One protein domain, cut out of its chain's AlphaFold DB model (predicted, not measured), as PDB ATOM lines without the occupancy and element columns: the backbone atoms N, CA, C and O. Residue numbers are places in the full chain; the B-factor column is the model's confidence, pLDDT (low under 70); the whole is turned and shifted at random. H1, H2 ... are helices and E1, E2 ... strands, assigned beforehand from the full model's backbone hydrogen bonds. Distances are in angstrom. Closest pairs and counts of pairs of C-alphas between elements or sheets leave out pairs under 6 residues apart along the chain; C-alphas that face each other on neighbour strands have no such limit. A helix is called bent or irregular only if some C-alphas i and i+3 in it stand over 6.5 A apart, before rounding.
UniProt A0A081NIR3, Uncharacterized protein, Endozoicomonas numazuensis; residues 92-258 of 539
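Overview. This is residues 92 to 258 of the 539 residues of an uncharacterized protein of Endozoicomonas numazuensis (UniProt A0A081NIR3). A small, twisted four-stranded sheet has helix H2 lying across one face, while helices H1 and H3 run side by side, opposite ways, into a long arm; residues 208 to 221 fold back from its far end to E3. The printed part has 167 residues with three named helices and four named strands, in the order H1 E1 E2 H2 H3 E3 E4; the sheet, E2 E1 E4 E3, is antiparallel, and the class is mixed. It spans 61 by 35 by 34 A and is only just compact, close to loose, with a radius of gyration of the C-alphas of 18.1 A.

Along the chain. Find C-alpha 134 at (-20.003, 11.088, -33.136), where E1, residues 134 to 140, begins its 19.3 A. E2 is residues 143 to 148, 15.4 A; E4 residues 252 to 257, 16.1 A; E3 residues 222 to 224, 6.2 A. H2 runs from 159 to 178, 28.7 A, and H3 from 181 to 207, 39.0 A, ending at (-17.575, 49.565, -37.847). H1, residues 92 to 121, 41.6 A, is irregular, with C-alphas 113 and 116 7.2 A apart, and has a kink of 48 degrees near residue 115.

Arrangement. Within hydrogen-bond range look for N 137 and O 254, 2.9 A, between E1 and E4; N 145 and O 138, 2.8 A, in the hairpin E1 and E2; N 224 and O 253, 2.8 A, in the hairpin E3 and E4. Two layers: H1 and H2 are on one face of the sheet. H2, at a height over the sheet of 8.9 A, comes closest to E2 at the C-alphas of Ile 147 and Arg 165, 6.9 A. H1 touches H3 at a shallow tilt of 25 degrees, closest at the C-alphas of Val 102 and Ile 191, 5.8 A. With residues 112 to 119 alone H1 touches H2, closest at the C-alphas of Glu 119 and Arg 169, 5.9 A. H2 and H3 meet only through their link; H3 is not on the sheet. Every O i to N i+4 pair is within hydrogen-bond range in H2 and H3, and 24 of 26 in H1.

Size, cuts and confidence. The C-alphas of Glu 159 and Gly 209, the two farthest apart, are 61.9 A apart. The printed part has no cut; the links H1 to E1, H3 to E3 and E3 to E4 are long. Look for pLDDT under 70 at residues 127 to 131 and 230 to 248.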
ATOM      1  N   ALA A  92     -21.911  41.421 -28.716       89.56
ATOM      2  CA  ALA A  92     -21.141  40.187 -28.618       89.56
ATOM      3  C   ALA A  92     -22.023  38.979 -28.264       89.56
ATOM      4  O   ALA A  92     -21.881  37.918 -28.863       89.56
ATOM      5  N   LYS A  93     -22.987  39.152 -27.352       92.06
ATOM      6  CA  LYS A  93     -23.937  38.088 -26.989       92.06
ATOM      7  C   LYS A  93     -24.912  37.772 -28.127       92.06
ATOM      8  O   LYS A  93     -25.281  36.616 -28.314       92.06
ATOM      9  N   VAL A  94     -25.335  38.787 -28.883       93.69
ATOM     10  CA  VAL A  94     -26.164  38.584 -30.087       93.69
ATOM     11  C   VAL A  94     -25.381  37.804 -31.140       93.69
ATOM     12  O   VAL A  94     -25.894  36.820 -31.663       93.69
ATOM     13  N   PHE A  95     -24.128  38.193 -31.387       93.88
ATOM     14  CA  PHE A  95     -23.235  37.493 -32.305       93.88
ATOM     15  C   PHE A  95     -23.021  36.029 -31.897       93.88
ATOM     16  O   PHE A  95     -23.179  35.137 -32.721       93.88
ATOM     17  N   GLU A  96     -22.728  35.766 -30.621       92.06
ATOM     18  CA  GLU A  96     -22.559  34.407 -30.092       92.06
ATOM     19  C   GLU A  96     -23.821  33.548 -30.279       92.06
ATOM     20  O   GLU A  96     -23.733  32.399 -30.712       92.06
ATOM     21  N   ASN A  97     -25.006  34.097 -29.991       91.56
ATOM     22  CA  ASN A  97     -26.267  33.382 -30.194       91.56
ATOM     23  C   ASN A  97     -26.501  33.049 -31.673       91.56
ATOM     24  O   ASN A  97     -26.873  31.917 -31.983       91.56
ATOM     25  N   GLN A  98     -26.246  34.006 -32.570       92.81
ATOM     26  CA  GLN A  98     -26.389  33.807 -34.011       92.81
ATOM     27  C   GLN A  98     -25.388  32.767 -34.532       92.81
ATOM     28  O   GLN A  98     -25.747  31.886 -35.311       92.81
ATOM     29  N   PHE A  99     -24.142  32.814 -34.059       91.06
ATOM     30  CA  PHE A  99     -23.113  31.834 -34.399       91.06
ATOM     31  C   PHE A  99     -23.529  30.418 -33.981       91.06
ATOM     32  O   PHE A  99     -23.479  29.487 -34.785       91.06
ATOM     33  N   HIS A 100     -24.015  30.250 -32.748       89.31
ATOM     34  CA  HIS A 100     -24.530  28.964 -32.277       89.31
ATOM     35  C   HIS A 100     -25.744  28.477 -33.079       89.31
ATOM     36  O   HIS A 100     -25.894  27.272 -33.276       89.31
ATOM     37  N   GLN A 101     -26.598  29.386 -33.550       89.75
ATOM     38  CA  GLN A 101     -27.740  29.041 -34.392       89.75
ATOM     39  C   GLN A 101     -27.300  28.509 -35.761       89.75
ATOM     40  O   GLN A 101     -27.794  27.464 -36.179       89.75
ATOM     41  N   VAL A 102     -26.336  29.165 -36.418       88.25
ATOM     42  CA  VAL A 102     -25.756  28.687 -37.686       88.25
ATOM     43  C   VAL A 102     -25.203  27.274 -37.522       88.25
ATOM     44  O   VAL A 102     -25.548  26.386 -38.297       88.25
ATOM     45  N   LEU A 103     -24.398  27.043 -36.480       85.75
ATOM     46  CA  LEU A 103     -23.834  25.718 -36.218       85.75
ATOM     47  C   LEU A 103     -24.916  24.672 -35.926       85.75
ATOM     48  O   LEU A 103     -24.799  23.530 -36.364       85.75
ATOM     49  N   SER A 104     -25.985  25.051 -35.222       86.69
ATOM     50  CA  SER A 104     -27.113  24.154 -34.970       86.69
ATOM     51  C   SER A 104     -27.829  23.741 -36.253       86.69
ATOM     52  O   SER A 104     -28.204  22.576 -36.361       86.69
ATOM     53  N   PHE A 105     -28.068  24.669 -37.181       89.06
ATOM     54  CA  PHE A 105     -28.702  24.334 -38.453       89.06
ATOM     55  C   PHE A 105     -27.783  23.478 -39.321       89.06
ATOM     56  O   PHE A 105     -28.245  22.497 -39.897       89.06
ATOM     57  N   GLN A 106     -26.483  23.785 -39.340       85.81
ATOM     58  CA  GLN A 106     -25.487  22.982 -40.045       85.81
ATOM     59  C   GLN A 106     -25.474  21.536 -39.532       85.81
ATOM     60  O   GLN A 106     -25.648  20.611 -40.316       85.81
ATOM     61  N   ALA A 107     -25.391  21.334 -38.214       85.81
ATOM     62  CA  ALA A 107     -25.398  19.997 -37.621       85.81
ATOM     63  C   ALA A 107     -26.677  19.204 -37.955       85.81
ATOM     64  O   ALA A 107     -26.618  17.996 -38.174       85.81
ATOM     65  N   GLN A 108     -27.837  19.870 -38.005       89.88
ATOM     66  CA  GLN A 108     -29.089  19.240 -38.434       89.88
ATOM     67  C   GLN A 108     -29.046  18.839 -39.910       89.88
ATOM     68  O   GLN A 108     -29.435  17.722 -40.241       89.88
ATOM     69  N   TYR A 109     -28.577  19.732 -40.782       88.81
ATOM     70  CA  TYR A 109     -28.474  19.487 -42.218       88.81
ATOM     71  C   TYR A 109     -27.528  18.321 -42.522       88.81
ATOM     72  O   TYR A 109     -27.914  17.376 -43.212       88.81
ATOM     73  N   ASP A 110     -26.340  18.337 -41.918       84.06
ATOM     74  CA  ASP A 110     -25.339  17.282 -42.067       84.06
ATOM     75  C   ASP A 110     -25.886  15.937 -41.577       84.06
ATOM     76  O   ASP A 110     -25.759  14.922 -42.263       84.06
ATOM     77  N   PHE A 111     -26.570  15.923 -40.425       91.06
ATOM     78  CA  PHE A 111     -27.201  14.708 -39.916       91.06
ATOM     79  C   PHE A 111     -28.263  14.164 -40.874       91.06
ATOM     80  O   PHE A 111     -28.240  12.971 -41.162       91.06
ATOM     81  N   LEU A 112     -29.163  15.009 -41.390       90.31
ATOM     82  CA  LEU A 112     -30.209  14.592 -42.333       90.31
ATOM     83  C   LEU A 112     -29.619  13.959 -43.600       90.31
ATOM     84  O   LEU A 112     -30.107  12.923 -44.060       90.31
ATOM     85  N   ASN A 113     -28.544  14.541 -44.132       84.88
ATOM     86  CA  ASN A 113     -27.821  13.982 -45.274       84.88
ATOM     87  C   ASN A 113     -27.083  12.685 -44.932       84.88
ATOM     88  O   ASN A 113     -26.947  11.814 -45.787       84.88
ATOM     89  N   PHE A 114     -26.686  12.505 -43.674       88.62
ATOM     90  CA  PHE A 114     -26.027  11.291 -43.211       88.62
ATOM     91  C   PHE A 114     -26.985  10.116 -42.937       88.62
ATOM     92  O   PHE A 114     -26.535   8.968 -42.906       88.62
ATOM     93  N   ILE A 115     -28.295  10.351 -42.762       93.00
ATOM     94  CA  ILE A 115     -29.262   9.297 -42.391       93.00
ATOM     95  C   ILE A 115     -29.198   8.049 -43.292       93.00
ATOM     96  O   ILE A 115     -29.104   6.959 -42.728       93.00
ATOM     97  N   PRO A 116     -29.195   8.136 -44.639       87.25
ATOM     98  CA  PRO A 116     -29.165   6.938 -45.487       87.25
ATOM     99  C   PRO A 116     -27.945   6.043 -45.216       87.25
ATOM    100  O   PRO A 116     -28.068   4.822 -45.097       87.25
ATOM    101  N   ASN A 117     -26.775   6.660 -45.024       83.75
ATOM    102  CA  ASN A 117     -25.543   5.952 -44.673       83.75
ATOM    103  C   ASN A 117     -25.653   5.310 -43.285       83.75
ATOM    104  O   ASN A 117     -25.220   4.177 -43.076       83.75
ATOM    105  N   LEU A 118     -26.250   6.019 -42.326       90.06
ATOM    106  CA  LEU A 118     -26.462   5.510 -40.977       90.06
ATOM    107  C   LEU A 118     -27.420   4.309 -40.959       90.06
ATOM    108  O   LEU A 118     -27.138   3.318 -40.289       90.06
ATOM    109  N   GLU A 119     -28.518   4.362 -41.715       90.81
ATOM    110  CA  GLU A 119     -29.477   3.258 -41.845       90.81
ATOM    111  C   GLU A 119     -28.832   2.008 -42.439       90.81
ATOM    112  O   GLU A 119     -29.078   0.908 -41.941       90.81
ATOM    113  N   GLN A 120     -27.992   2.171 -43.466       85.12
ATOM    114  CA  GLN A 120     -27.229   1.074 -44.055       85.12
ATOM    115  C   GLN A 120     -26.290   0.448 -43.021       85.12
ATOM    116  O   GLN A 120     -26.307  -0.767 -42.831       85.12
ATOM    117  N   ARG A 121     -25.514   1.264 -42.301       84.25
ATOM    118  CA  ARG A 121     -24.553   0.746 -41.318       84.25
ATOM    119  C   ARG A 121     -25.231   0.087 -40.112       84.25
ATOM    120  O   ARG A 121     -24.710  -0.880 -39.570       84.25
ATOM    121  N   LEU A 122     -26.422   0.534 -39.707       89.62
ATOM    122  CA  LEU A 122     -27.191  -0.126 -38.639       89.62
ATOM    123  C   LEU A 122     -27.615  -1.565 -38.990       89.62
ATOM    124  O   LEU A 122     -27.958  -2.323 -38.080       89.62
ATOM    125  N   GLN A 123     -27.599  -1.948 -40.274       88.00
ATOM    126  CA  GLN A 123     -27.858  -3.325 -40.713       88.00
ATOM    127  C   GLN A 123     -26.659  -4.246 -40.483       88.00
ATOM    128  O   GLN A 123     -26.853  -5.435 -40.247       88.00
ATOM    129  N   ASP A 124     -25.445  -3.699 -40.524       84.88
ATOM    130  CA  ASP A 124     -24.206  -4.447 -40.347       84.88
ATOM    131  C   ASP A 124     -23.279  -3.710 -39.370       84.88
ATOM    132  O   ASP A 124     -22.413  -2.930 -39.780       84.88
ATOM    133  N   PRO A 125     -23.432  -3.963 -38.055       72.38
ATOM    134  CA  PRO A 125     -22.648  -3.270 -37.048       72.38
ATOM    135  C   PRO A 125     -21.141  -3.525 -37.142       72.38
ATOM    136  O   PRO A 125     -20.364  -2.770 -36.564       72.38
ATOM    137  N   SER A 126     -20.714  -4.562 -37.871       73.12
ATOM    138  CA  SER A 126     -19.294  -4.846 -38.099       73.12
ATOM    139  C   SER A 126     -18.617  -3.815 -39.012       73.12
ATOM    140  O   SER A 126     -17.394  -3.681 -38.993       73.12
ATOM    141  N   GLN A 127     -19.406  -3.034 -39.761       69.19
ATOM    142  CA  GLN A 127     -18.919  -1.910 -40.566       69.19
ATOM    143  C   GLN A 127     -18.582  -0.679 -39.724       69.19
ATOM    144  O   GLN A 127     -17.973   0.263 -40.231       69.19
ATOM    145  N   PHE A 128     -18.957  -0.664 -38.444       67.69
ATOM    146  CA  PHE A 128     -18.568   0.398 -37.534       67.69
ATOM    147  C   PHE A 128     -17.160   0.140 -37.011       67.69
ATOM    148  O   PHE A 128     -16.954  -0.546 -36.012       67.69
ATOM    149  N   LYS A 129     -16.177   0.721 -37.699       60.22
ATOM    150  CA  LYS A 129     -14.891   1.026 -37.074       60.22
ATOM    151  C   LYS A 129     -15.079   2.228 -36.137       60.22
ATOM    152  O   LYS A 129     -16.051   2.973 -36.250       60.22
ATOM    153  N   ASP A 130     -14.162   2.421 -35.193       59.75
ATOM    154  CA  ASP A 130     -14.215   3.485 -34.173       59.75
ATOM    155  C   ASP A 130     -14.119   4.931 -34.720       59.75
ATOM    156  O   ASP A 130     -13.994   5.883 -33.942       59.75
ATOM    157  N   ASP A 131     -14.200   5.114 -36.036       67.31
ATOM    158  CA  ASP A 131     -13.856   6.320 -36.793       67.31
ATOM    159  C   ASP A 131     -14.979   7.359 -36.903       67.31
ATOM    160  O   ASP A 131     -14.742   8.480 -37.348       67.31
ATOM    161  N   LEU A 132     -16.199   7.044 -36.461       78.31
ATOM    162  CA  LEU A 132     -17.285   8.021 -36.517       78.31
ATOM    163  C   LEU A 132     -16.971   9.248 -35.646       78.31
ATOM    164  O   LEU A 132     -16.630   9.073 -34.469       78.31
ATOM    165  N   PRO A 133     -17.179  10.477 -36.162       78.38
ATOM    166  CA  PRO A 133     -16.949  11.716 -35.416       78.38
ATOM    167  C   PRO A 133     -18.014  11.970 -34.335       78.38
ATOM    168  O   PRO A 133     -17.997  13.002 -33.668       78.38
ATOM    169  N   PHE A 134     -18.950  11.040 -34.142       88.69
ATOM    170  CA  PHE A 134     -20.003  11.088 -33.136       88.69
ATOM    171  C   PHE A 134     -20.308   9.690 -32.589       88.69
ATOM    172  O   PHE A 134     -19.876   8.672 -33.132       88.69
ATOM    173  N   GLU A 135     -21.076   9.665 -31.508       91.31
ATOM    174  CA  GLU A 135     -21.660   8.477 -30.903       91.31
ATOM    175  C   GLU A 135     -23.179   8.609 -30.920       91.31
ATOM    176  O   GLU A 135     -23.710   9.706 -30.733       91.31
ATOM    177  N   ILE A 136     -23.894   7.507 -31.135       93.25
ATOM    178  CA  ILE A 136     -25.337   7.455 -30.904       93.25
ATOM    179  C   ILE A 136     -25.578   6.636 -29.654       93.25
ATOM    180  O   ILE A 136     -25.275   5.445 -29.618       93.25
ATOM    181  N   VAL A 137     -26.160   7.271 -28.646       94.75
ATOM    182  CA  VAL A 137     -26.465   6.648 -27.361       94.75
ATOM    183  C   VAL A 137     -27.967   6.617 -27.121       94.75
ATOM    184  O   VAL A 137     -28.702   7.494 -27.569       94.75
ATOM    185  N   TYR A 138     -28.432   5.610 -26.394       95.31
ATOM    186  CA  TYR A 138     -29.790   5.508 -25.884       95.31
ATOM    187  C   TYR A 138     -29.786   5.783 -24.381       95.31
ATOM    188  O   TYR A 138     -29.107   5.094 -23.625       95.31
ATOM    189  N   VAL A 139     -30.536   6.790 -23.941       92.88
ATOM    190  CA  VAL A 139     -30.633   7.186 -22.533       92.88
ATOM    191  C   VAL A 139     -32.001   6.795 -21.986       92.88
ATOM    192  O   VAL A 139     -33.026   7.285 -22.466       92.88
ATOM    193  N   LYS A 140     -32.027   5.942 -20.959       93.19
ATOM    194  CA  LYS A 140     -33.246   5.521 -20.256       93.19
ATOM    195  C   LYS A 140     -32.976   5.375 -18.762       93.19
ATOM    196  O   LYS A 140     -32.003   4.744 -18.373       93.19
ATOM    197  N   ASP A 141     -33.829   5.970 -17.929       89.81
ATOM    198  CA  ASP A 141     -33.732   5.900 -16.460       89.81
ATOM    199  C   ASP A 141     -32.349   6.318 -15.907       89.81
ATOM    200  O   ASP A 141     -31.857   5.777 -14.922       89.81
ATOM    201  N   GLY A 142     -31.696   7.280 -16.574       86.75
ATOM    202  CA  GLY A 142     -30.345   7.748 -16.237       86.75
ATOM    203  C   GLY A 142     -29.210   6.821 -16.687       86.75
ATOM    204  O   GLY A 142     -28.047   7.192 -16.549       86.75
ATOM    205  N   LYS A 143     -29.521   5.649 -17.254       91.81
ATOM    206  CA  LYS A 143     -28.549   4.770 -17.905       91.81
ATOM    207  C   LYS A 143     -28.364   5.201 -19.358       91.81
ATOM    208  O   LYS A 143     -29.341   5.338 -20.092       91.81
ATOM    209  N   THR A 144     -27.111   5.381 -19.760       93.50
ATOM    210  CA  THR A 144     -26.710   5.650 -21.143       93.50
ATOM    211  C   THR A 144     -26.125   4.374 -21.725       93.50
ATOM    212  O   THR A 144     -25.183   3.830 -21.159       93.50
ATOM    213  N   THR A 145     -26.676   3.913 -22.839       94.50
ATOM    214  CA  THR A 145     -26.219   2.725 -23.562       94.50
ATOM    215  C   THR A 145     -25.736   3.153 -24.941       94.50
ATOM    216  O   THR A 145     -26.507   3.748 -25.695       94.50
ATOM    217  N   SER A 146     -24.488   2.854 -25.300       92.62
ATOM    218  CA  SER A 146     -23.991   3.178 -26.642       92.62
ATOM    219  C   SER A 146     -24.584   2.233 -27.690       92.62
ATOM    220  O   SER A 146     -24.504   1.010 -27.584       92.62
ATOM    221  N   ILE A 147     -25.224   2.801 -28.708       92.88
ATOM    222  CA  ILE A 147     -25.761   2.057 -29.854       92.88
ATOM    223  C   ILE A 147     -24.732   2.032 -30.976       92.88
ATOM    224  O   ILE A 147     -24.596   1.027 -31.674       92.88
ATOM    225  N   LEU A 148     -24.027   3.153 -31.141       89.44
ATOM    226  CA  LEU A 148     -23.040   3.352 -32.180       89.44
ATOM    227  C   LEU A 148     -21.855   4.191 -31.662       89.44
ATOM    228  O   LEU A 148     -22.053   5.384 -31.443       89.44
ATOM    229  N   PRO A 149     -20.645   3.621 -31.506       88.94
ATOM    230  CA  PRO A 149     -20.327   2.188 -31.602       88.94
ATOM    231  C   PRO A 149     -21.118   1.358 -30.574       88.94
ATOM    232  O   PRO A 149     -21.584   1.920 -29.581       88.94
ATOM    233  N   PRO A 150     -21.320   0.048 -30.794       87.81
ATOM    234  CA  PRO A 150     -22.008  -0.799 -29.824       87.81
ATOM    235  C   PRO A 150     -21.317  -0.769 -28.458       87.81
ATOM    236  O   PRO A 150     -20.094  -0.869 -28.375       87.81
ATOM    237  N   ASP A 151     -22.105  -0.643 -27.392       88.12
ATOM    238  CA  ASP A 151     -21.612  -0.713 -26.017       88.12
ATOM    239  C   ASP A 151     -20.888  -2.054 -25.765       88.12
ATOM    240  O   ASP A 151     -21.470  -3.110 -26.033       88.12
ATOM    241  N   PRO A 152     -19.641  -2.056 -25.252       86.88
ATOM    242  CA  PRO A 152     -18.893  -3.287 -24.999       86.88
ATOM    243  C   PRO A 152     -19.579  -4.218 -23.986       86.88
ATOM    244  O   PRO A 152     -19.340  -5.427 -24.014       86.88
ATOM    245  N   GLU A 153     -20.440  -3.692 -23.111       91.94
ATOM    246  CA  GLU A 153     -21.218  -4.487 -22.155       91.94
ATOM    247  C   GLU A 153     -22.498  -5.080 -22.765       91.94
ATOM    248  O   GLU A 153     -23.151  -5.926 -22.147       91.94
ATOM    249  N   MET A 154     -22.867  -4.669 -23.981       91.38
ATOM    250  CA  MET A 154     -24.065  -5.114 -24.684       91.38
ATOM    251  C   MET A 154     -23.671  -5.819 -25.991       91.38
ATOM    252  O   MET A 154     -23.492  -5.165 -27.021       91.38
ATOM    253  N   PRO A 155     -23.569  -7.165 -25.994       88.88
ATOM    254  CA  PRO A 155     -23.192  -7.919 -27.183       88.88
ATOM    255  C   PRO A 155     -24.032  -7.515 -28.397       88.88
ATOM    256  O   PRO A 155     -25.255  -7.389 -28.296       88.88
ATOM    257  N   VAL A 156     -23.378  -7.350 -29.550       87.81
ATOM    258  CA  VAL A 156     -24.027  -6.924 -30.804       87.81
ATOM    259  C   VAL A 156     -25.214  -7.827 -31.156       87.81
ATOM    260  O   VAL A 156     -26.246  -7.323 -31.601       87.81
ATOM    261  N   GLU A 157     -25.100  -9.125 -30.870       90.44
ATOM    262  CA  GLU A 157     -26.120 -10.154 -31.118       90.44
ATOM    263  C   GLU A 157     -27.190 -10.268 -30.019       90.44
ATOM    264  O   GLU A 157     -28.081 -11.113 -30.097       90.44
ATOM    265  N   SER A 158     -27.118  -9.452 -28.964       94.25
ATOM    266  CA  SER A 158     -28.136  -9.476 -27.913       94.25
ATOM    267  C   SER A 158     -29.490  -9.001 -28.448       94.25
ATOM    268  O   SER A 158     -29.584  -8.078 -29.262       94.25
ATOM    269  N   GLU A 159     -30.566  -9.615 -27.949       95.69
ATOM    270  CA  GLU A 159     -31.940  -9.256 -28.324       95.69
ATOM    271  C   GLU A 159     -32.234  -7.772 -28.039       95.69
ATOM    272  O   GLU A 159     -32.917  -7.104 -28.816       95.69
ATOM    273  N   GLU A 160     -31.684  -7.232 -26.948       94.69
ATOM    274  CA  GLU A 160     -31.814  -5.821 -26.580       94.69
ATOM    275  C   GLU A 160     -31.109  -4.895 -27.580       94.69
ATOM    276  O   GLU A 160     -31.732  -3.948 -28.066       94.69
ATOM    277  N   ALA A 161     -29.865  -5.198 -27.972       92.12
ATOM    278  CA  ALA A 161     -29.156  -4.422 -28.988       92.12
ATOM    279  C   ALA A 161     -29.898  -4.440 -30.332       92.12
ATOM    280  O   ALA A 161     -30.044  -3.402 -30.980       92.12
ATOM    281  N   GLY A 162     -30.430  -5.602 -30.729       93.50
ATOM    282  CA  GLY A 162     -31.260  -5.746 -31.926       93.50
ATOM    283  C   GLY A 162     -32.528  -4.886 -31.880       93.50
ATOM    284  O   GLY A 162     -32.844  -4.199 -32.856       93.50
ATOM    285  N   LYS A 163     -33.222  -4.851 -30.733       95.38
ATOM    286  CA  LYS A 163     -34.395  -3.987 -30.515       95.38
ATOM    287  C   LYS A 163     -34.037  -2.504 -30.595       95.38
ATOM    288  O   LYS A 163     -34.737  -1.760 -31.277       95.38
ATOM    289  N   LEU A 164     -32.949  -2.074 -29.954       95.56
ATOM    290  CA  LEU A 164     -32.532  -0.667 -29.959       95.56
ATOM    291  C   LEU A 164     -32.095  -0.198 -31.352       95.56
ATOM    292  O   LEU A 164     -32.503   0.881 -31.775       95.56
ATOM    293  N   ARG A 165     -31.341  -1.014 -32.103       94.19
ATOM    294  CA  ARG A 165     -30.984  -0.706 -33.501       94.19
ATOM    295  C   ARG A 165     -32.212  -0.629 -34.404       94.19
ATOM    296  O   ARG A 165     -32.303   0.276 -35.227       94.19
ATOM    297  N   THR A 166     -33.165  -1.546 -34.228       95.31
ATOM    298  CA  THR A 166     -34.423  -1.540 -34.990       95.31
ATOM    299  C   THR A 166     -35.231  -0.278 -34.700       95.31
ATOM    300  O   THR A 166     -35.605   0.425 -35.635       95.31
ATOM    301  N   ALA A 167     -35.403   0.070 -33.422       95.75
ATOM    302  CA  ALA A 167     -36.104   1.282 -33.009       95.75
ATOM    303  C   ALA A 167     -35.407   2.563 -33.503       95.75
ATOM    304  O   ALA A 167     -36.072   3.502 -33.936       95.75
ATOM    305  N   LEU A 168     -34.069   2.611 -33.469       95.50
ATOM    306  CA  LEU A 168     -33.306   3.726 -34.027       95.50
ATOM    307  C   LEU A 168     -33.530   3.844 -35.538       95.50
ATOM    308  O   LEU A 168     -33.842   4.928 -36.018       95.50
ATOM    309  N   ARG A 169     -33.429   2.737 -36.283       95.38
ATOM    310  CA  ARG A 169     -33.650   2.717 -37.737       95.38
ATOM    311  C   ARG A 169     -35.059   3.174 -38.110       95.38
ATOM    312  O   ARG A 169     -35.209   3.963 -39.030       95.38
ATOM    313  N   GLU A 170     -36.082   2.731 -37.382       95.56
ATOM    314  CA  GLU A 170     -37.459   3.196 -37.593       95.56
ATOM    315  C   GLU A 170     -37.576   4.714 -37.401       95.56
ATOM    316  O   GLU A 170     -38.156   5.402 -38.240       95.56
ATOM    317  N   LYS A 171     -36.951   5.266 -36.352       95.06
ATOM    318  CA  LYS A 171     -36.928   6.720 -36.126       95.06
ATOM    319  C   LYS A 171     -36.197   7.475 -37.224       95.06
ATOM    320  O   LYS A 171     -36.689   8.508 -37.673       95.06
ATOM    321  N   LEU A 172     -35.045   6.972 -37.659       94.94
ATOM    322  CA  LEU A 172     -34.274   7.557 -38.754       94.94
ATOM    323  C   LEU A 172     -35.076   7.562 -40.057       94.94
ATOM    324  O   LEU A 172     -35.144   8.603 -40.704       94.94
ATOM    325  N   SER A 173     -35.773   6.469 -40.368       94.44
ATOM    326  CA  SER A 173     -36.632   6.374 -41.548       94.44
ATOM    327  C   SER A 173     -37.761   7.402 -41.514       94.44
ATOM    328  O   SER A 173     -38.008   8.071 -42.518       94.44
ATOM    329  N   VAL A 174     -38.412   7.585 -40.359       94.56
ATOM    330  CA  VAL A 174     -39.463   8.600 -40.193       94.56
ATOM    331  C   VAL A 174     -38.891  10.013 -40.323       94.56
ATOM    332  O   VAL A 174     -39.493  10.855 -40.988       94.56
ATOM    333  N   ILE A 175     -37.731  10.290 -39.718       93.81
ATOM    334  CA  ILE A 175     -37.053  11.589 -39.839       93.81
ATOM    335  C   ILE A 175     -36.691  11.865 -41.302       93.81
ATOM    336  O   ILE A 175     -36.967  12.959 -41.790       93.81
ATOM    337  N   ASN A 176     -36.125  10.882 -42.002       93.19
ATOM    338  CA  ASN A 176     -35.730  10.989 -43.402       93.19
ATOM    339  C   ASN A 176     -36.937  11.270 -44.307       93.19
ATOM    340  O   ASN A 176     -36.903  12.185 -45.123       93.19
ATOM    341  N   GLN A 177     -38.039  10.541 -44.109       92.81
ATOM    342  CA  GLN A 177     -39.271  10.732 -44.872       92.81
ATOM    343  C   GLN A 177     -39.911  12.107 -44.627       92.81
ATOM    344  O   GLN A 177     -40.442  12.705 -45.559       92.81
ATOM    345  N   LYS A 178     -39.875  12.611 -43.385       93.12
ATOM    346  CA  LYS A 178     -40.399  13.943 -43.034       93.12
ATOM    347  C   LYS A 178     -39.510  15.096 -43.503       93.12
ATOM    348  O   LYS A 178     -39.988  16.223 -43.544       93.12
ATOM    349  N   ASN A 179     -38.236  14.832 -43.784       92.12
ATOM    350  CA  ASN A 179     -37.259  15.828 -44.216       92.12
ATOM    351  C   ASN A 179     -36.745  15.468 -45.609       92.12
ATOM    352  O   ASN A 179     -35.573  15.105 -45.790       92.12
ATOM    353  N   GLY A 180     -37.655  15.538 -46.578       90.69
ATOM    354  CA  GLY A 180     -37.347  15.288 -47.972       90.69
ATOM    355  C   GLY A 180     -36.449  16.379 -48.570       90.69
ATOM    356  O   GLY A 180     -35.957  17.268 -47.868       90.69
ATOM    357  N   PRO A 181     -36.218  16.327 -49.892       85.19
ATOM    358  CA  PRO A 181     -35.377  17.302 -50.581       85.19
ATOM    359  C   PRO A 181     -35.811  18.758 -50.353       85.19
ATOM    360  O   PRO A 181     -34.957  19.624 -50.184       85.19
ATOM    361  N   GLU A 182     -37.120  19.025 -50.285       89.00
ATOM    362  CA  GLU A 182     -37.663  20.372 -50.072       89.00
ATOM    363  C   GLU A 182     -37.356  20.908 -48.667       89.00
ATOM    364  O   GLU A 182     -36.870  22.030 -48.529       89.00
ATOM    365  N   GLU A 183     -37.564  20.116 -47.610       90.94
ATOM    366  CA  GLU A 183     -37.241  20.535 -46.244       90.94
ATOM    367  C   GLU A 183     -35.736  20.722 -46.037       90.94
ATOM    368  O   GLU A 183     -35.319  21.653 -45.344       90.94
ATOM    369  N   ARG A 184     -34.911  19.864 -46.651       88.06
ATOM    370  CA  ARG A 184     -33.448  19.999 -46.617       88.06
ATOM    371  C   ARG A 184     -32.989  21.260 -47.335       88.06
ATOM    372  O   ARG A 184     -32.125  21.966 -46.821       88.06
ATOM    373  N   GLN A 185     -33.590  21.571 -48.482       85.50
ATOM    374  CA  GLN A 185     -33.331  22.813 -49.203       85.50
ATOM    375  C   GLN A 185     -33.743  24.034 -48.368       85.50
ATOM    376  O   GLN A 185     -32.958  24.967 -48.223       85.50
ATOM    377  N   ALA A 186     -34.914  24.001 -47.727       89.38
ATOM    378  CA  ALA A 186     -35.357  25.071 -46.834       89.38
ATOM    379  C   ALA A 186     -34.425  25.250 -45.620       89.38
ATOM    380  O   ALA A 186     -34.191  26.374 -45.173       89.38
ATOM    381  N   LEU A 187     -33.872  24.161 -45.074       90.31
ATOM    382  CA  LEU A 187     -32.867  24.229 -44.011       90.31
ATOM    383  C   LEU A 187     -31.547  24.831 -44.520       90.31
ATOM    384  O   LEU A 187     -30.973  25.677 -43.837       90.31
ATOM    385  N   ARG A 188     -31.101  24.469 -45.730       85.81
ATOM    386  CA  ARG A 188     -29.932  25.084 -46.384       85.81
ATOM    387  C   ARG A 188     -30.120  26.592 -46.558       85.81
ATOM    388  O   ARG A 188     -29.230  27.362 -46.214       85.81
ATOM    389  N   GLU A 189     -31.289  27.030 -47.010       87.75
ATOM    390  CA  GLU A 189     -31.620  28.455 -47.141       87.75
ATOM    391  C   GLU A 189     -31.598  29.188 -45.792       87.75
ATOM    392  O   GLU A 189     -31.124  30.323 -45.708       87.75
ATOM    393  N   GLN A 190     -32.036  28.537 -44.711       90.75
ATOM    394  CA  GLN A 190     -31.927  29.099 -43.363       90.75
ATOM    395  C   GLN A 190     -30.483  29.202 -42.872       90.75
ATOM    396  O   GLN A 190     -30.145  30.199 -42.231       90.75
ATOM    397  N   ILE A 191     -29.629  28.219 -43.177       86.62
ATOM    398  CA  ILE A 191     -28.188  28.286 -42.885       86.62
ATOM    399  C   ILE A 191     -27.585  29.509 -43.576       86.62
ATOM    400  O   ILE A 191     -26.925  30.317 -42.922       86.62
ATOM    401  N   GLU A 192     -27.855  29.683 -44.868       82.25
ATOM    402  CA  GLU A 192     -27.321  30.797 -45.652       82.25
ATOM    403  C   GLU A 192     -27.851  32.154 -45.168       82.25
ATOM    404  O   GLU A 192     -27.072  33.092 -44.977       82.25
ATOM    405  N   SER A 193     -29.146  32.257 -44.855       91.62
ATOM    406  CA  SER A 193     -29.723  33.468 -44.255       91.62
ATOM    407  C   SER A 193     -29.075  33.796 -42.906       91.62
ATOM    408  O   SER A 193     -28.663  34.934 -42.670       91.62
ATOM    409  N   ALA A 194     -28.919  32.804 -42.025       89.69
ATOM    410  CA  ALA A 194     -28.322  32.999 -40.707       89.69
ATOM    411  C   ALA A 194     -26.830  33.374 -40.790       89.69
ATOM    412  O   ALA A 194     -26.362  34.193 -39.992       89.69
ATOM    413  N   ARG A 195     -26.090  32.828 -41.768       87.50
ATOM    414  CA  ARG A 195     -24.701  33.210 -42.082       87.50
ATOM    415  C   ARG A 195     -24.614  34.645 -42.593       87.50
ATOM    416  O   ARG A 195     -23.737  35.389 -42.151       87.50
ATOM    417  N   ALA A 196     -25.527  35.057 -43.471       85.12
ATOM    418  CA  ALA A 196     -25.584  36.430 -43.966       85.12
ATOM    419  C   ALA A 196     -25.837  37.431 -42.823       85.12
ATOM    420  O   ALA A 196     -25.128  38.435 -42.716       85.12
ATOM    421  N   GLU A 197     -26.778  37.133 -41.922       92.94
ATOM    422  CA  GLU A 197     -27.041  37.929 -40.712       92.94
ATOM    423  C   GLU A 197     -25.816  38.001 -39.788       92.94
ATOM    424  O   GLU A 197     -25.448  39.080 -39.316       92.94
ATOM    425  N   LEU A 198     -25.133  36.873 -39.571       91.31
ATOM    426  CA  LEU A 198     -23.895  36.825 -38.792       91.31
ATOM    427  C   LEU A 198     -22.791  37.695 -39.420       91.31
ATOM    428  O   LEU A 198     -22.082  38.409 -38.709       91.31
ATOM    429  N   GLY A 199     -22.675  37.688 -40.752       84.06
ATOM    430  CA  GLY A 199     -21.758  38.549 -41.501       84.06
ATOM    431  C   GLY A 199     -22.073  40.040 -41.337       84.06
ATOM    432  O   GLY A 199     -21.164  40.846 -41.127       84.06
ATOM    433  N   GLN A 200     -23.356  40.415 -41.354       92.94
ATOM    434  CA  GLN A 200     -23.789  41.792 -41.089       92.94
ATOM    435  C   GLN A 200     -23.477  42.225 -39.649       92.94
ATOM    436  O   GLN A 200     -22.965  43.326 -39.442       92.94
ATOM    437  N   LEU A 201     -23.715  41.354 -38.661       92.69
ATOM    438  CA  LEU A 201     -23.363  41.602 -37.258       92.69
ATOM    439  C   LEU A 201     -21.852  41.779 -37.071       92.69
ATOM    440  O   LEU A 201     -21.423  42.711 -36.394       92.69
ATOM    441  N   SER A 202     -21.050  40.918 -37.703       88.62
ATOM    442  CA  SER A 202     -19.586  41.015 -37.714       88.62
ATOM    443  C   SER A 202     -19.127  42.385 -38.222       88.62
ATOM    444  O   SER A 202     -18.376  43.088 -37.543       88.62
ATOM    445  N   LYS A 203     -19.662  42.812 -39.373       89.38
ATOM    446  CA  LYS A 203     -19.369  44.116 -39.973       89.38
ATOM    447  C   LYS A 203     -19.770  45.275 -39.054       89.38
ATOM    448  O   LYS A 203     -18.970  46.181 -38.848       89.38
ATOM    449  N   ALA A 204     -20.955  45.225 -38.447       92.19
ATOM    450  CA  ALA A 204     -21.417  46.264 -37.525       92.19
ATOM    451  C   ALA A 204     -20.529  46.386 -36.269       92.19
ATOM    452  O   ALA A 204     -20.257  47.495 -35.810       92.19
ATOM    453  N   ILE A 205     -20.037  45.265 -35.725       90.44
ATOM    454  CA  ILE A 205     -19.086  45.266 -34.599       90.44
ATOM    455  C   ILE A 205     -17.769  45.937 -35.010       90.44
ATOM    456  O   ILE A 205     -17.252  46.764 -34.260       90.44
ATOM    457  N   GLN A 206     -17.253  45.616 -36.198       90.19
ATOM    458  CA  GLN A 206     -16.022  46.212 -36.725       90.19
ATOM    459  C   GLN A 206     -16.170  47.717 -36.982       90.19
ATOM    460  O   GLN A 206     -15.298  48.491 -36.594       90.19
ATOM    461  N   GLU A 207     -17.279  48.147 -37.589       91.94
ATOM    462  CA  GLU A 207     -17.575  49.565 -37.847       91.94
ATOM    463  C   GLU A 207     -17.704  50.378 -36.550       91.94
ATOM    464  O   GLU A 207     -17.334  51.550 -36.512       91.94
ATOM    465  N   ALA A 208     -18.150  49.745 -35.462       92.75
ATOM    466  CA  ALA A 208     -18.174  50.337 -34.126       92.75
ATOM    467  C   ALA A 208     -16.796  50.361 -33.424       92.75
ATOM    468  O   ALA A 208     -16.709  50.760 -32.261       92.75
ATOM    469  N   GLY A 209     -15.721  49.923 -34.089       94.06
ATOM    470  CA  GLY A 209     -14.374  49.824 -33.518       94.06
ATOM    471  C   GLY A 209     -14.179  48.638 -32.567       94.06
ATOM    472  O   GLY A 209     -13.188  48.595 -31.838       94.06
ATOM    473  N   GLY A 210     -15.117  47.688 -32.544       93.44
ATOM    474  CA  GLY A 210     -15.027  46.465 -31.753       93.44
ATOM    475  C   GLY A 210     -14.257  45.349 -32.466       93.44
ATOM    476  O   GLY A 210     -14.136  45.318 -33.688       93.44
ATOM    477  N   THR A 211     -13.761  44.386 -31.690       92.62
ATOM    478  CA  THR A 211     -13.224  43.124 -32.218       92.62
ATOM    479  C   THR A 211     -14.356  42.110 -32.347       92.62
ATOM    480  O   THR A 211     -15.122  41.920 -31.402       92.62
ATOM    481  N   VAL A 212     -14.468  41.455 -33.506       91.38
ATOM    482  CA  VAL A 212     -15.456  40.389 -33.725       91.38
ATOM    483  C   VAL A 212     -15.173  39.245 -32.746       91.38
ATOM    484  O   VAL A 212     -14.045  38.748 -32.727       91.38
ATOM    485  N   PRO A 213     -16.149  38.825 -31.922       91.06
ATOM    486  CA  PRO A 213     -15.952  37.719 -30.998       91.06
ATOM    487  C   PRO A 213     -15.643  36.414 -31.740       91.06
ATOM    488  O   PRO A 213     -16.240  36.128 -32.774       91.06
ATOM    489  N   THR A 214     -14.778  35.583 -31.166       89.75
ATOM    490  CA  THR A 214     -14.574  34.186 -31.580       89.75
ATOM    491  C   THR A 214     -15.185  33.273 -30.515       89.75
ATOM    492  O   THR A 214     -14.467  32.818 -29.616       89.75
ATOM    493  N   PRO A 215     -16.516  33.086 -30.519       84.50
ATOM    494  CA  PRO A 215     -17.181  32.244 -29.535       84.50
ATOM    495  C   PRO A 215     -16.655  30.800 -29.609       84.50
ATOM    496  O   PRO A 215     -16.301  30.327 -30.693       84.50
ATOM    497  N   PRO A 216     -16.583  30.088 -28.472       80.00
ATOM    498  CA  PRO A 216     -16.185  28.687 -28.470       80.00
ATOM    499  C   PRO A 216     -17.184  27.862 -29.284       80.00
ATOM    500  O   PRO A 216     -18.393  28.056 -29.170       80.00
ATOM    501  N   VAL A 217     -16.689  26.914 -30.082       78.19
ATOM    502  CA  VAL A 217     -17.549  25.992 -30.834       78.19
ATOM    503  C   VAL A 217     -18.285  25.089 -29.834       78.19
ATOM    504  O   VAL A 217     -17.631  24.346 -29.096       78.19
ATOM    505  N   PRO A 218     -19.627  25.142 -29.751       82.19
ATOM    506  CA  PRO A 218     -20.378  24.282 -28.853       82.19
ATOM    507  C   PRO A 218     -20.373  22.840 -29.366       82.19
ATOM    508  O   PRO A 218     -20.492  22.592 -30.564       82.19
ATOM    509  N   GLN A 219     -20.332  21.873 -28.450       80.38
ATOM    510  CA  GLN A 219     -20.699  20.496 -28.777       80.38
ATOM    511  C   GLN A 219     -22.219  20.422 -28.938       80.38
ATOM    512  O   GLN A 219     -22.971  20.568 -27.970       80.38
ATOM    513  N   ILE A 220     -22.683  20.245 -30.173       82.38
ATOM    514  CA  ILE A 220     -24.110  20.176 -30.487       82.38
ATOM    515  C   ILE A 220     -24.554  18.720 -30.389       82.38
ATOM    516  O   ILE A 220     -24.290  17.921 -31.278       82.38
ATOM    517  N   THR A 221     -25.230  18.376 -29.295       85.88
ATOM    518  CA  THR A 221     -25.909  17.081 -29.162       85.88
ATOM    519  C   THR A 221     -27.277  17.158 -29.827       85.88
ATOM    520  O   THR A 221     -28.069  18.045 -29.503       85.88
ATOM    521  N   LEU A 222     -27.571  16.227 -30.732       88.25
ATOM    522  CA  LEU A 222     -28.874  16.137 -31.388       88.25
ATOM    523  C   LEU A 222     -29.729  15.069 -30.705       88.25
ATOM    524  O   LEU A 222     -29.267  13.958 -30.463       88.25
ATOM    525  N   VAL A 223     -30.992  15.380 -30.422       90.25
ATOM    526  CA  VAL A 223     -31.961  14.380 -29.951       90.25
ATOM    527  C   VAL A 223     -32.634  13.762 -31.171       90.25
ATOM    528  O   VAL A 223     -33.304  14.466 -31.926       90.25
ATOM    529  N   ILE A 224     -32.488  12.450 -31.357       90.81
ATOM    530  CA  ILE A 224     -33.100  11.702 -32.461       90.81
ATOM    531  C   ILE A 224     -34.570  11.427 -32.121       90.81
ATOM    532  O   ILE A 224     -34.950  10.364 -31.629       90.81
ATOM    533  N   ASP A 225     -35.396  12.448 -32.347       87.31
ATOM    534  CA  ASP A 225     -36.845  12.459 -32.136       87.31
ATOM    535  C   ASP A 225     -37.536  12.934 -33.424       87.31
ATOM    536  O   ASP A 225     -37.146  13.933 -34.035       87.31
ATOM    537  N   GLU A 226     -38.591  12.225 -33.818       80.62
ATOM    538  CA  GLU A 226     -39.371  12.437 -35.045       80.62
ATOM    539  C   GLU A 226     -40.012  13.829 -35.152       80.62
ATOM    540  O   GLU A 226     -40.548  14.174 -36.208       80.62
ATOM    541  N   ASN A 227     -40.018  14.599 -34.060       78.19
ATOM    542  CA  ASN A 227     -40.588  15.942 -33.985       78.19
ATOM    543  C   ASN A 227     -39.529  17.054 -33.904       78.19
ATOM    544  O   ASN A 227     -39.885  18.226 -34.019       78.19
ATOM    545  N   GLN A 228     -38.250  16.725 -33.675       70.88
ATOM    546  CA  GLN A 228     -37.195  17.729 -33.468       70.88
ATOM    547  C   GLN A 228     -36.426  18.098 -34.737       70.88
ATOM    548  O   GLN A 228     -35.932  19.217 -34.835       70.88
ATOM    549  N   PHE A 229     -36.386  17.212 -35.729       70.19
ATOM    550  CA  PHE A 229     -35.830  17.506 -37.048       70.19
ATOM    551  C   PHE A 229     -36.911  18.099 -37.938       70.19
ATOM    552  O   PHE A 229     -37.427  17.442 -38.830       70.19
ATOM    553  N   THR A 230     -37.323  19.325 -37.637       59.41
ATOM    554  CA  THR A 230     -38.095  20.136 -38.579       59.41
ATOM    555  C   THR A 230     -37.297  21.393 -38.848       59.41
ATOM    556  O   THR A 230     -36.691  21.941 -37.926       59.41
ATOM    557  N   ALA A 231     -37.341  21.888 -40.086       52.91
ATOM    558  CA  ALA A 231     -36.558  23.042 -40.520       52.91
ATOM    559  C   ALA A 231     -36.750  24.303 -39.651       52.91
ATOM    560  O   ALA A 231     -36.020  25.257 -39.821       52.91
ATOM    561  N   ARG A 232     -37.728  24.363 -38.738       49.06
ATOM    562  CA  ARG A 232     -38.072  25.567 -37.962       49.06
ATOM    563  C   ARG A 232     -37.552  25.581 -36.525       49.06
ATOM    564  O   ARG A 232     -37.770  26.572 -35.830       49.06
ATOM    565  N   THR A 233     -36.919  24.508 -36.052       51.59
ATOM    566  CA  THR A 233     -36.540  24.391 -34.637       51.59
ATOM    567  C   THR A 233     -35.035  24.183 -34.502       51.59
ATOM    568  O   THR A 233     -34.560  23.093 -34.814       51.59
ATOM    569  N   PRO A 234     -34.260  25.174 -34.016       55.31
ATOM    570  CA  PRO A 234     -32.854  24.946 -33.710       55.31
ATOM    571  C   PRO A 234     -32.720  23.870 -32.627       55.31
ATOM    572  O   PRO A 234     -33.548  23.773 -31.713       55.31
ATOM    573  N   ALA A 235     -31.671  23.055 -32.727       57.12
ATOM    574  CA  ALA A 235     -31.362  22.031 -31.746       57.12
ATOM    575  C   ALA A 235     -31.184  22.699 -30.377       57.12
ATOM    576  O   ALA A 235     -30.447  23.677 -30.217       57.12
ATOM    577  N   ARG A 236     -31.890  22.191 -29.365       56.78
ATOM    578  CA  ARG A 236     -31.695  22.671 -27.996       56.78
ATOM    579  C   ARG A 236     -30.349  22.171 -27.490       56.78
ATOM    580  O   ARG A 236     -30.034  20.997 -27.658       56.78
ATOM    581  N   LYS A 237     -29.596  23.039 -26.804       56.19
ATOM    582  CA  LYS A 237     -28.439  22.611 -26.008       56.19
ATOM    583  C   LYS A 237     -28.921  21.561 -25.009       56.19
ATOM    584  O   LYS A 237     -29.684  21.878 -24.100       56.19
ATOM    585  N   PHE A 238     -28.512  20.318 -25.220       58.97
ATOM    586  CA  PHE A 238     -28.766  19.241 -24.284       58.97
ATOM    587  C   PHE A 238     -27.697  19.303 -23.196       58.97
ATOM    588  O   PHE A 238     -26.506  19.209 -23.483       58.97
ATOM    589  N   ASN A 239     -28.117  19.508 -21.950       60.50
ATOM    590  CA  ASN A 239     -27.239  19.351 -20.804       60.50
ATOM    591  C   ASN A 239     -27.341  17.883 -20.355       60.50
ATOM    592  O   ASN A 239     -28.402  17.497 -19.871       60.50
ATOM    593  N   PRO A 240     -26.285  17.059 -20.487       51.81
ATOM    594  CA  PRO A 240     -26.343  15.645 -20.109       51.81
ATOM    595  C   PRO A 240     -26.638  15.424 -18.619       51.81
ATOM    596  O   PRO A 240     -27.145  14.369 -18.249       51.81
ATOM    597  N   ASN A 241     -26.398  16.432 -17.769       55.25
ATOM    598  CA  ASN A 241     -26.757  16.396 -16.349       55.25
ATOM    599  C   ASN A 241     -28.219  16.796 -16.084       55.25
ATOM    600  O   ASN A 241     -28.759  16.516 -15.015       55.25
ATOM    601  N   GLU A 242     -28.883  17.437 -17.045       62.41
ATOM    602  CA  GLU A 242     -30.330  17.623 -17.036       62.41
ATOM    603  C   GLU A 242     -30.953  16.430 -17.752       62.41
ATOM    604  O   GLU A 242     -31.345  16.518 -18.914       62.41
ATOM    605  N   THR A 243     -31.046  15.289 -17.055       53.22
ATOM    606  CA  THR A 243     -31.850  14.158 -17.542       53.22
ATOM    607  C   THR A 243     -33.192  14.704 -18.027       53.22
ATOM    608  O   THR A 243     -33.887  15.362 -17.237       53.22
ATOM    609  N   PRO A 244     -33.563  14.484 -19.300       52.47
ATOM    610  CA  PRO A 244     -34.786  15.032 -19.844       52.47
ATOM    611  C   PRO A 244     -35.944  14.446 -19.040       52.47
ATOM    612  O   PRO A 244     -36.295  13.279 -19.192       52.47
ATOM    613  N   ARG A 245     -36.538  15.260 -18.159       52.84
ATOM    614  CA  ARG A 245     -37.774  14.941 -17.436       52.84
ATOM    615  C   ARG A 245     -38.939  14.933 -18.433       52.84
ATOM    616  O   ARG A 245     -39.815  15.789 -18.372       52.84
ATOM    617  N   LYS A 246     -38.948  14.004 -19.392       54.09
ATOM    618  CA  LYS A 246     -40.178  13.646 -20.103       54.09
ATOM    619  C   LYS A 246     -40.947  12.659 -19.223       54.09
ATOM    620  O   LYS A 246     -40.378  11.732 -18.662       54.09
ATOM    621  N   GLN A 247     -42.247  12.900 -19.087       53.06
ATOM    622  CA  GLN A 247     -43.206  12.156 -18.261       53.06
ATOM    623  C   GLN A 247     -43.555  10.756 -18.822       53.06
ATOM    624  O   GLN A 247     -44.711  10.347 -18.765       53.06
ATOM    625  N   GLY A 248     -42.600  10.008 -19.379       64.88
ATOM    626  CA  GLY A 248     -42.869   8.697 -19.981       64.88
ATOM    627  C   GLY A 248     -41.705   7.727 -19.820       64.88
ATOM    628  O   GLY A 248     -40.552   8.138 -19.853       64.88
ATOM    629  N   ASN A 249     -42.014   6.435 -19.688       79.44
ATOM    630  CA  ASN A 249     -41.045   5.333 -19.551       79.44
ATOM    631  C   ASN A 249     -40.239   5.044 -20.845       79.44
ATOM    632  O   ASN A 249     -39.618   3.985 -20.970       79.44
ATOM    633  N   GLU A 250     -40.281   5.942 -21.831       85.00
ATOM    634  CA  GLU A 250     -39.614   5.793 -23.124       85.00
ATOM    635  C   GLU A 250     -38.262   6.515 -23.099       85.00
ATOM    636  O   GLU A 250     -38.193   7.726 -22.883       85.00
ATOM    637  N   GLY A 251     -37.177   5.763 -23.304       90.69
ATOM    638  CA  GLY A 251     -35.837   6.336 -23.444       90.69
ATOM    639  C   GLY A 251     -35.659   7.121 -24.747       90.69
ATOM    640  O   GLY A 251     -36.514   7.100 -25.633       90.69
ATOM    641  N   GLN A 252     -34.534   7.823 -24.868       92.88
ATOM    642  CA  GLN A 252     -34.248   8.741 -25.976       92.88
ATOM    643  C   GLN A 252     -32.926   8.404 -26.651       92.88
ATOM    644  O   GLN A 252     -31.954   8.082 -25.977       92.88
ATOM    645  N   PHE A 253     -32.881   8.535 -27.974       94.62
ATOM    646  CA  PHE A 253     -31.640   8.448 -28.731       94.62
ATOM    647  C   PHE A 253     -31.004   9.834 -28.847       94.62
ATOM    648  O   PHE A 253     -31.683  10.808 -29.178       94.62
ATOM    649  N   LEU A 254     -29.704   9.917 -28.588       92.88
ATOM    650  CA  LEU A 254     -28.906  11.133 -28.692       92.88
ATOM    651  C   LEU A 254     -27.735  10.877 -29.635       92.88
ATOM    652  O   LEU A 254     -27.071   9.854 -29.505       92.88
ATOM    653  N   LEU A 255     -27.459  11.818 -30.532       92.31
ATOM    654  CA  LEU A 255     -26.211  11.887 -31.282       92.31
ATOM    655  C   LEU A 255     -25.289  12.882 -30.584       92.31
ATOM    656  O   LEU A 255     -25.597  14.073 -30.506       92.31
ATOM    657  N   ILE A 256     -24.170  12.384 -30.070       89.69
ATOM    658  CA  ILE A 256     -23.184  13.139 -29.304       89.69
ATOM    659  C   ILE A 256     -21.914  13.251 -30.151       89.69
ATOM    660  O   ILE A 256     -21.294  12.227 -30.433       89.69
ATOM    661  N   PRO A 257     -21.487  14.457 -30.562       83.88
ATOM    662  CA  PRO A 257     -20.201  14.634 -31.223       83.88
ATOM    663  C   PRO A 257     -19.076  14.133 -30.319       83.88
ATOM    664  O   PRO A 257     -19.008  14.505 -29.143       83.88
ATOM    665  N   LYS A 258     -18.166  13.322 -30.857       83.00
ATOM    666  CA  LYS A 258     -16.952  12.973 -30.129       83.00
ATOM    667  C   LYS A 258     -16.117  14.237 -30.004       83.00
ATOM    668  O   LYS A 258     -15.978  15.018 -30.945       83.00
TER     669      LYS A 258